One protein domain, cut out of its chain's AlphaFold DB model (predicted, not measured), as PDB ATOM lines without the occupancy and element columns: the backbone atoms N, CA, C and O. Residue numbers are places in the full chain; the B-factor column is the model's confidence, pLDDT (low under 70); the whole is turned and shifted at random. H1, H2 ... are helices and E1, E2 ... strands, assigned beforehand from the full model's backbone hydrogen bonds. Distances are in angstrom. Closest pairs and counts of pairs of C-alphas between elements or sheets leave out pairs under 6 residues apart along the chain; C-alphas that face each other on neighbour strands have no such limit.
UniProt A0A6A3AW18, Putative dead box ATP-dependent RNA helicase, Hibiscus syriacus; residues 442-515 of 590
ATOM      1  N   PHE A 442     -51.580  22.777  13.983       98.44
ATOM      2  CA  PHE A 442     -51.531  24.077  13.316       98.44
ATOM      3  C   PHE A 442     -50.427  24.073  12.271       98.44
ATOM      4  O   PHE A 442     -49.304  23.702  12.603       98.44
ATOM      5  N   HIS A 443     -50.713  24.531  11.054       97.94
ATOM      6  CA  HIS A 443     -49.697  24.800  10.034       97.94
ATOM      7  C   HIS A 443     -49.574  26.309   9.843       97.94
ATOM      8  O   HIS A 443     -50.424  26.926   9.216       97.94
ATOM      9  N   TYR A 444     -48.535  26.932  10.398       97.38
ATOM     10  CA  TYR A 444     -48.354  28.392  10.346       97.38
ATOM     11  C   TYR A 444     -47.512  28.826   9.135       97.38
ATOM     12  O   TYR A 444     -46.653  29.705   9.218       97.38
ATOM     13  N   GLY A 445     -47.747  28.181   7.989       92.94
ATOM     14  CA  GLY A 445     -46.992  28.406   6.757       92.94
ATOM     15  C   GLY A 445     -47.298  29.728   6.041       92.94
ATOM     16  O   GLY A 445     -46.520  30.130   5.178       92.94
ATOM     17  N   LEU A 446     -48.403  30.388   6.399       93.44
ATOM     18  CA  LEU A 446     -48.930  31.607   5.781       93.44
ATOM     19  C   LEU A 446     -49.058  32.733   6.815       93.44
ATOM     20  O   LEU A 446     -49.113  32.468   8.017       93.44
ATOM     21  N   GLU A 447     -49.142  33.975   6.335       96.88
ATOM     22  CA  GLU A 447     -49.508  35.120   7.169       96.88
ATOM     23  C   GLU A 447     -50.941  34.978   7.706       96.88
ATOM     24  O   GLU A 447     -51.846  34.536   6.993       96.88
ATOM     25  N   PHE A 448     -51.149  35.383   8.958       97.50
ATOM     26  CA  PHE A 448     -52.474  35.508   9.560       97.50
ATOM     27  C   PHE A 448     -52.559  36.704  10.508       97.50
ATOM     28  O   PHE A 448     -51.556  37.172  11.051       97.50
ATOM     29  N   GLU A 449     -53.786  37.171  10.735       97.19
ATOM     30  CA  GLU A 449     -54.079  38.385  11.496       97.19
ATOM     31  C   GLU A 449     -55.086  38.119  12.621       97.19
ATOM     32  O   GLU A 449     -55.957  37.253  12.513       97.19
ATOM     33  N   VAL A 450     -54.967  38.890  13.704       96.31
ATOM     34  CA  VAL A 450     -55.924  38.981  14.812       96.31
ATOM     35  C   VAL A 450     -56.084  40.459  15.171       96.31
ATOM     36  O   VAL A 450     -55.239  41.057  15.847       96.31
ATOM     37  N   GLY A 451     -57.161  41.082  14.689       91.44
ATOM     38  CA  GLY A 451     -57.357  42.528  14.807       91.44
ATOM     39  C   GLY A 451     -56.236  43.311  14.110       91.44
ATOM     40  O   GLY A 451     -56.039  43.173  12.913       91.44
ATOM     41  N   ASN A 452     -55.496  44.131  14.863       93.50
ATOM     42  CA  ASN A 452     -54.369  44.927  14.339       93.50
ATOM     43  C   ASN A 452     -53.003  44.230  14.468       93.50
ATOM     44  O   ASN A 452     -51.968  44.852  14.224       93.50
ATOM     45  N   TRP A 453     -52.981  42.988  14.943       97.12
ATOM     46  CA  TRP A 453     -51.768  42.198  15.102       97.12
ATOM     47  C   TRP A 453     -51.691  41.166  13.976       97.12
ATOM     48  O   TRP A 453     -52.708  40.571  13.627       97.12
ATOM     49  N   SER A 454     -50.499  40.935  13.428       97.69
ATOM     50  CA  SER A 454     -50.268  39.909  12.412       97.69
ATOM     51  C   SER A 454     -49.001  39.112  12.695       97.69
ATOM     52  O   SER A 454     -48.083  39.571  13.387       97.69
ATOM     53  N   PHE A 455     -48.954  37.900  12.152       98.12
ATOM     54  CA  PHE A 455     -47.776  37.053  12.170       98.12
ATOM     55  C   PHE A 455     -47.560  36.427  10.798       98.12
ATOM     56  O   PHE A 455     -48.415  35.713  10.286       98.12
ATOM     57  N   ASP A 456     -46.365  36.645  10.259       97.44
ATOM     58  CA  ASP A 456     -45.838  35.934   9.101       97.44
ATOM     59  C   ASP A 456     -44.454  35.392   9.465       97.44
ATOM     60  O   ASP A 456     -43.545  36.145   9.842       97.44
ATOM     61  N   LYS A 457     -44.278  34.074   9.342       95.94
ATOM     62  CA  LYS A 457     -42.997  33.414   9.595       95.94
ATOM     63  C   LYS A 457     -41.883  33.930   8.684       95.94
ATOM     64  O   LYS A 457     -40.723  33.909   9.096       95.94
ATOM     65  N   ALA A 458     -42.190  34.382   7.466       95.12
ATOM     66  CA  ALA A 458     -41.197  34.863   6.508       95.12
ATOM     67  C   ALA A 458     -40.422  36.081   7.042       95.12
ATOM     68  O   ALA A 458     -39.227  36.205   6.772       95.12
ATOM     69  N   ASN A 459     -41.043  36.893   7.905       96.88
ATOM     70  CA  ASN A 459     -40.402  38.029   8.580       96.88
ATOM     71  C   ASN A 459     -39.279  37.619   9.555       96.88
ATOM     72  O   ASN A 459     -38.499  38.462   9.993       96.88
ATOM     73  N   TRP A 460     -39.169  36.329   9.882       96.00
ATOM     74  CA  TRP A 460     -38.227  35.779  10.865       96.00
ATOM     75  C   TRP A 460     -37.218  34.809  10.240       96.00
ATOM     76  O   TRP A 460     -36.621  33.988  10.941       96.00
ATOM     77  N   ARG A 461     -37.020  34.889   8.917       93.62
ATOM     78  CA  ARG A 461     -36.150  33.979   8.156       93.62
ATOM     79  C   ARG A 461     -34.692  34.014   8.608       93.62
ATOM     80  O   ARG A 461     -34.091  32.968   8.831       93.62
ATOM     81  N   ASP A 462     -34.167  35.212   8.838       93.50
ATOM     82  CA  ASP A 462     -32.767  35.418   9.231       93.50
ATOM     83  C   ASP A 462     -32.606  35.680  10.741       93.50
ATOM     84  O   ASP A 462     -31.509  35.950  11.239       93.50
ATOM     85  N   ALA A 463     -33.703  35.606  11.503       94.31
ATOM     86  CA  ALA A 463     -33.707  35.902  12.926       94.31
ATOM     87  C   ALA A 463     -33.109  34.745  13.740       94.31
ATOM     88  O   ALA A 463     -33.603  33.617  13.737       94.31
ATOM     89  N   ASN A 464     -32.067  35.036  14.521       92.56
ATOM     90  CA  ASN A 464     -31.450  34.056  15.415       92.56
ATOM     91  C   ASN A 464     -32.215  33.928  16.746       92.56
ATOM     92  O   ASN A 464     -31.716  34.312  17.806       92.56
ATOM     93  N   MET A 465     -33.434  33.394  16.681       95.44
ATOM     94  CA  MET A 465     -34.347  33.286  17.829       95.44
ATOM     95  C   MET A 465     -33.887  32.266  18.880       95.44
ATOM     96  O   MET A 465     -34.227  32.383  20.052       95.44
ATOM     97  N   VAL A 466     -33.101  31.268  18.469       95.12
ATOM     98  CA  VAL A 466     -32.672  30.151  19.326       95.12
ATOM     99  C   VAL A 466     -31.406  30.478  20.116       95.12
ATOM    100  O   VAL A 466     -31.274  30.077  21.270       95.12
ATOM    101  N   ASN A 467     -30.459  31.223  19.532       91.31
ATOM    102  CA  ASN A 467     -29.204  31.548  20.222       91.31
ATOM    103  C   ASN A 467     -29.202  32.924  20.885       91.31
ATOM    104  O   ASN A 467     -28.381  33.160  21.772       91.31
ATOM    105  N   ARG A 468     -30.085  33.841  20.478       93.62
ATOM    106  CA  ARG A 468     -30.264  35.112  21.178       93.62
ATOM    107  C   ARG A 468     -31.155  34.877  22.391       93.62
ATOM    108  O   ARG A 468     -32.354  34.667  22.238       93.62
ATOM    109  N   CYS A 469     -30.561  34.922  23.582       93.69
ATOM    110  CA  CYS A 469     -31.290  34.717  24.827       93.69
ATOM    111  C   CYS A 469     -32.540  35.595  24.914       93.69
ATOM    112  O   CYS A 469     -32.485  36.793  24.626       93.69
ATOM    113  N   TRP A 470     -33.641  34.969  25.331       94.50
ATOM    114  CA  TRP A 470     -34.947  35.600  25.537       94.50
ATOM    115  C   TRP A 470     -35.561  36.238  24.286       94.50
ATOM    116  O   TRP A 470     -36.469  37.053  24.404       94.50
ATOM    117  N   ALA A 471     -35.094  35.875  23.087       95.81
ATOM    118  CA  ALA A 471     -35.778  36.256  21.859       95.81
ATOM    119  C   ALA A 471     -37.150  35.569  21.780       95.81
ATOM    120  O   ALA A 471     -37.253  34.352  21.957       95.81
ATOM    121  N   THR A 472     -38.181  36.360  21.490       95.38
ATOM    122  CA  THR A 472     -39.580  35.940  21.349       95.38
ATOM    123  C   THR A 472     -40.221  36.652  20.161       95.38
ATOM    124  O   THR A 472     -39.741  37.699  19.716       95.38
ATOM    125  N   PHE A 473     -41.299  36.079  19.635       97.38
ATOM    126  CA  PHE A 473     -42.163  36.749  18.668       97.38
ATOM    127  C   PHE A 473     -43.036  37.805  19.368       97.38
ATOM    128  O   PHE A 473     -43.228  37.714  20.586       97.38
ATOM    129  N   PRO A 474     -43.581  38.790  18.628       95.88
ATOM    130  CA  PRO A 474     -44.519  39.766  19.165       95.88
ATOM    131  C   PRO A 474     -45.689  39.074  19.859       95.88
ATOM    132  O   PRO A 474     -46.296  38.167  19.286       95.88
ATOM    133  N   ASP A 475     -46.007  39.511  21.075       95.81
ATOM    134  CA  ASP A 475     -47.102  38.916  21.830       95.81
ATOM    135  C   ASP A 475     -48.435  39.126  21.097       95.81
ATOM    136  O   ASP A 475     -48.735  40.254  20.687       95.81
ATOM    137  N   PRO A 476     -49.234  38.062  20.914       96.12
ATOM    138  CA  PRO A 476     -50.557  38.195  20.330       96.12
ATOM    139  C   PRO A 476     -51.516  38.899  21.308       96.12
ATOM    140  O   PRO A 476     -51.259  38.913  22.519       96.12
ATOM    141  N   PRO A 477     -52.648  39.447  20.822       95.69
ATOM    142  CA  PRO A 477     -53.663  40.058  21.676       95.69
ATOM    143  C   PRO A 477     -54.136  39.124  22.796       95.69
ATOM    144  O   PRO A 477     -54.141  37.895  22.662       95.69
ATOM    145  N   ASP A 478     -54.565  39.702  23.920       93.75
ATOM    146  CA  ASP A 478     -55.144  38.913  25.005       93.75
ATOM    147  C   ASP A 478     -56.503  38.339  24.549       93.75
ATOM    148  O   ASP A 478     -57.360  39.112  24.113       93.75
ATOM    149  N   PRO A 479     -56.751  37.017  24.669       93.38
ATOM    150  CA  PRO A 479     -58.033  36.401  24.316       93.38
ATOM    151  C   PRO A 479     -59.267  37.088  24.922       93.38
ATOM    152  O   PRO A 479     -60.345  37.057  24.334       93.38
ATOM    153  N   SER A 480     -59.133  37.719  26.093       91.38
ATOM    154  CA  SER A 480     -60.214  38.462  26.749       91.38
ATOM    155  C   SER A 480     -60.594  39.765  26.039       91.38
ATOM    156  O   SER A 480     -61.691  40.273  26.271       91.38
ATOM    157  N   THR A 481     -59.721  40.285  25.170       91.12
ATOM    158  CA  THR A 481     -59.932  41.516  24.389       91.12
ATOM    159  C   THR A 481     -60.609  41.276  23.040       91.12
ATOM    160  O   THR A 481     -60.953  42.242  22.364       91.12
ATOM    161  N   LEU A 482     -60.827  40.013  22.657       90.75
ATOM    162  CA  LEU A 482     -61.475  39.664  21.395       90.75
ATOM    163  C   LEU A 482     -62.964  40.015  21.398       90.75
ATOM    164  O   LEU A 482     -63.679  39.816  22.389       90.75
ATOM    165  N   GLU A 483     -63.442  40.498  20.253       83.81
ATOM    166  CA  GLU A 483     -64.864  40.720  20.022       83.81
ATOM    167  C   GLU A 483     -65.611  39.378  19.985       83.81
ATOM    168  O   GLU A 483     -65.189  38.424  19.342       83.81
ATOM    169  N   LYS A 484     -66.741  39.297  20.696       86.62
ATOM    170  CA  LYS A 484     -67.553  38.068  20.827       86.62
ATOM    171  C   LYS A 484     -68.814  38.090  19.963       86.62
ATOM    172  O   LYS A 484     -69.791  37.416  20.275       86.62
ATOM    173  N   THR A 485     -68.837  38.958  18.959       83.12
ATOM    174  CA  THR A 485     -70.005  39.224  18.110       83.12
ATOM    175  C   THR A 485     -70.217  38.141  17.059       83.12
ATOM    176  O   THR A 485     -71.364  37.860  16.722       83.12
ATOM    177  N   ASP A 486     -69.134  37.519  16.594       90.62
ATOM    178  CA  ASP A 486     -69.130  36.437  15.614       90.62
ATOM    179  C   ASP A 486     -68.354  35.234  16.168       90.62
ATOM    180  O   ASP A 486     -67.168  35.346  16.490       90.62
ATOM    181  N   GLU A 487     -69.034  34.096  16.330       91.62
ATOM    182  CA  GLU A 487     -68.449  32.894  16.942       91.62
ATOM    183  C   GLU A 487     -67.335  32.300  16.068       91.62
ATOM    184  O   GLU A 487     -66.301  31.892  16.598       91.62
ATOM    185  N   ASP A 488     -67.499  32.340  14.745       93.38
ATOM    186  CA  ASP A 488     -66.529  31.834  13.771       93.38
ATOM    187  C   ASP A 488     -65.219  32.636  13.810       93.38
ATOM    188  O   ASP A 488     -64.132  32.059  13.935       93.38
ATOM    189  N   SER A 489     -65.310  33.970  13.771       93.31
ATOM    190  CA  SER A 489     -64.155  34.865  13.910       93.31
ATOM    191  C   SER A 489     -63.494  34.731  15.278       93.31
ATOM    192  O   SER A 489     -62.267  34.688  15.359       93.31
ATOM    193  N   LEU A 490     -64.280  34.599  16.353       94.81
ATOM    194  CA  LEU A 490     -63.744  34.390  17.698       94.81
ATOM    195  C   LEU A 490     -62.941  33.086  17.783       94.81
ATOM    196  O   LEU A 490     -61.840  33.082  18.328       94.81
ATOM    197  N   GLN A 491     -63.465  31.979  17.250       95.44
ATOM    198  CA  GLN A 491     -62.794  30.676  17.290       95.44
ATOM    199  C   GLN A 491     -61.503  30.705  16.455       95.44
ATOM    200  O   GLN A 491     -60.439  30.345  16.963       95.44
ATOM    201  N   ARG A 492     -61.567  31.246  15.229       96.38
ATOM    202  CA  ARG A 492     -60.392  31.502  14.377       96.38
ATOM    203  C   ARG A 492     -59.305  32.260  15.140       96.38
ATOM    204  O   ARG A 492     -58.160  31.810  15.183       96.38
ATOM    205  N   ASP A 493     -59.654  33.390  15.747       97.12
ATOM    206  CA  ASP A 493     -58.699  34.265  16.432       97.12
ATOM    207  C   ASP A 493     -58.100  33.584  17.671       97.12
ATOM    208  O   ASP A 493     -56.898  33.693  17.919       97.12
ATOM    209  N   LEU A 494     -58.896  32.810  18.418       96.81
ATOM    210  CA  LEU A 494     -58.409  32.019  19.551       96.81
ATOM    211  C   LEU A 494     -57.367  30.973  19.128       96.81
ATOM    212  O   LEU A 494     -56.336  30.858  19.793       96.81
ATOM    213  N   LEU A 495     -57.592  30.251  18.024       97.38
ATOM    214  CA  LEU A 495     -56.617  29.290  17.488       97.38
ATOM    215  C   LEU A 495     -55.345  29.983  16.984       97.38
ATOM    216  O   LEU A 495     -54.238  29.503  17.236       97.38
ATOM    217  N   SER A 496     -55.485  31.136  16.326       98.06
ATOM    218  CA  SER A 496     -54.351  31.953  15.880       98.06
ATOM    219  C   SER A 496     -53.474  32.413  17.048       98.06
ATOM    220  O   SER A 496     -52.247  32.290  16.997       98.06
ATOM    221  N   ILE A 497     -54.095  32.886  18.134       98.25
ATOM    222  CA  ILE A 497     -53.394  33.269  19.366       98.25
ATOM    223  C   ILE A 497     -52.713  32.051  20.007       98.25
ATOM    224  O   ILE A 497     -51.562  32.151  20.436       98.25
ATOM    225  N   GLU A 498     -53.401  30.906  20.082       97.94
ATOM    226  CA  GLU A 498     -52.862  29.657  20.641       97.94
ATOM    227  C   GLU A 498     -51.573  29.227  19.924       97.94
ATOM    228  O   GLU A 498     -50.586  28.882  20.581       97.94
ATOM    229  N   CYS A 499     -51.545  29.315  18.591       98.06
ATOM    230  CA  CYS A 499     -50.386  28.951  17.780       98.06
ATOM    231  C   CYS A 499     -49.130  29.758  18.156       98.06
ATOM    232  O   CYS A 499     -48.085  29.174  18.457       98.06
ATOM    233  N   VAL A 500     -49.211  31.094  18.194       97.81
ATOM    234  CA  VAL A 500     -48.033  31.929  18.510       97.81
ATOM    235  C   VAL A 500     -47.662  31.876  19.985       97.81
ATOM    236  O   VAL A 500     -46.472  31.867  20.308       97.81
ATOM    237  N   LYS A 501     -48.637  31.752  20.894       97.50
ATOM    238  CA  LYS A 501     -48.333  31.515  22.313       97.50
ATOM    239  C   LYS A 501     -47.535  30.228  22.507       97.50
ATOM    240  O   LYS A 501     -46.558  30.251  23.249       97.50
ATOM    241  N   SER A 502     -47.881  29.161  21.785       97.44
ATOM    242  CA  SER A 502     -47.146  27.889  21.823       97.44
ATOM    243  C   SER A 502     -45.699  28.040  21.332       97.44
ATOM    244  O   SER A 502     -44.775  27.495  21.938       97.44
ATOM    245  N   LEU A 503     -45.470  28.826  20.271       97.88
ATOM    246  CA  LEU A 503     -44.124  29.145  19.778       97.88
ATOM    247  C   LEU A 503     -43.305  29.954  20.797       97.88
ATOM    248  O   LEU A 503     -42.150  29.620  21.073       97.88
ATOM    249  N   ASN A 504     -43.899  30.999  21.383       98.19
ATOM    250  CA  ASN A 504     -43.243  31.826  22.399       98.19
ATOM    251  C   ASN A 504     -42.933  31.032  23.676       98.19
ATOM    252  O   ASN A 504     -41.848  31.183  24.243       98.19
ATOM    253  N   GLU A 505     -43.831  30.146  24.107       97.38
ATOM    254  CA  GLU A 505     -43.597  29.241  25.234       97.38
ATOM    255  C   GLU A 505     -42.443  28.268  24.949       97.38
ATOM    256  O   GLU A 505     -41.543  28.116  25.784       97.38
ATOM    257  N   ALA A 506     -42.403  27.674  23.752       97.75
ATOM    258  CA  ALA A 506     -41.324  26.784  23.337       97.75
ATOM    259  C   ALA A 506     -39.952  27.479  23.398       97.75
ATOM    260  O   ALA A 506     -38.996  26.926  23.954       97.75
ATOM    261  N   LEU A 507     -39.861  28.707  22.875       97.50
ATOM    262  CA  LEU A 507     -38.647  29.528  22.925       97.50
ATOM    263  C   LEU A 507     -38.270  29.890  24.363       97.50
ATOM    264  O   LEU A 507     -37.114  29.727  24.753       97.50
ATOM    265  N   LEU A 508     -39.230  30.314  25.189       96.69
ATOM    266  CA  LEU A 508     -38.995  30.632  26.598       96.69
ATOM    267  C   LEU A 508     -38.395  29.437  27.352       96.69
ATOM    268  O   LEU A 508     -37.403  29.581  28.072       96.69
ATOM    269  N   LEU A 509     -38.978  28.249  27.191       95.00
ATOM    270  CA  LEU A 509     -38.500  27.021  27.828       95.00
ATOM    271  C   LEU A 509     -37.152  26.566  27.265       95.00
ATOM    272  O   LEU A 509     -36.326  26.027  28.002       95.00
ATOM    273  N   HIS A 510     -36.900  26.783  25.974       95.38
ATOM    274  CA  HIS A 510     -35.588  26.561  25.377       95.38
ATOM    275  C   HIS A 510     -34.519  27.462  26.019       95.38
ATOM    276  O   HIS A 510     -33.510  26.951  26.507       95.38
ATOM    277  N   HIS A 511     -34.763  28.772  26.116       95.44
ATOM    278  CA  HIS A 511     -33.833  29.735  26.726       95.44
ATOM    279  C   HIS A 511     -33.569  29.444  28.207       95.44
ATOM    280  O   HIS A 511     -32.423  29.508  28.654       95.44
ATOM    281  N   LYS A 512     -34.599  29.025  28.956       93.31
ATOM    282  CA  LYS A 512     -34.441  28.539  30.338       93.31
ATOM    283  C   LYS A 512     -33.531  27.312  30.409       93.31
ATOM    284  O   LYS A 512     -32.611  27.296  31.217       93.31
ATOM    285  N   ARG A 513     -33.742  26.306  29.550       93.12
ATOM    286  CA  ARG A 513     -32.903  25.089  29.502       93.12
ATOM    287  C   ARG A 513     -31.451  25.381  29.125       93.12
ATOM    288  O   ARG A 513     -30.554  24.690  29.594       93.12
ATOM    289  N   ARG A 514     -31.214  26.416  28.318       91.69
ATOM    290  CA  ARG A 514     -29.871  26.895  27.967       91.69
ATOM    291  C   ARG A 514     -29.187  27.720  29.057       91.69
ATOM    292  O   ARG A 514     -28.063  28.163  28.833       91.69
ATOM    293  N   ASN A 515     -29.827  27.916  30.213       91.56
ATOM    294  CA  ASN A 515     -29.339  28.773  31.294       91.56
ATOM    295  C   ASN A 515     -29.006  30.189  30.804       91.56
ATOM    296  O   ASN A 515     -27.960  30.747  31.143       91.56
TER     297      ASN A 515
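Overview. This is residues 442 to 515 of the 590 residues of the protein "Putative dead box ATP-dependent RNA helicase" of Hibiscus syriacus (UniProt A0A6A3AW18). One long helix, H2, makes the long axis, and a small two-stranded hairpin, E1 and E2, sits beside its residues 489 to 500, with E1 nearer to it than E2. A short helix, H1, follows the hairpin, and a long stretch with no named element, residues 461 to 486, then loops out toward the far end of H2 and runs back along it to where H2 begins. The printed part has 74 residues, with two named strands and two named helices in the order E1, E2, H1, H2; the sheet, in the order E1 - E2, is antiparallel, and the class is mostly helix. The whole is only just loose, close to compact, with a radius of gyration of the C-alphas of 13.6 A, and it is elongated, spanning 43 by 23 by 20 A.

Along the chain. Begin at Phe 442 and go along to C-alpha 448 at (-52.474, 35.508, 9.560), where strand E1 begins; it covers residues 448 to 450, 7.2 A from first to last C-alpha. Strand E2 covers residues 453 to 455, 7.1 A long. Next comes helix H1, residues 457 to 460, 5.5 A long. Then find C-alpha 487 at (-68.449, 32.894, 16.942); from there helix H2 runs through residues 487 to 513, 38.5 A, to C-alpha 513 at (-32.903, 25.089, 29.502).

Arrangement. Look first at the hairpin of E1 and E2, antiparallel with 157 degrees between their directions. The C-alphas of Glu 449 and Ser 454 face each other at 4.2 A, and you will find N 450 and O 453 within hydrogen-bond range at 2.8 A, as are N 455 and O 448 at 2.9 A. Between E1 and H2 there are 6 pairs of C-alphas within 8 A, the closest being those of Val 450 and Asp 493, 5.7 A apart. E2 and H2 are apart, but only just, their closest C-alphas 8.2 A from each other. H1 is apart from both E1 and H2. In H2 every O i to N i+4 pair is within hydrogen-bond range; H1 is too short for such a pair, and its one O i to N i+3 pair is within range.

Size, cuts and confidence. The two C-alphas farthest apart are those of Thr 485 and Asn 515, at 44.0 A. The printed part, residues 442 to 515, has no cut. The links from E1 to E2 and from E2 to H1 are tight, while the link from H1 to H2, with 26 residues, is long. This is a predicted model; the mean pLDDT of the printed part is 94.9, and no printed residue is under 70.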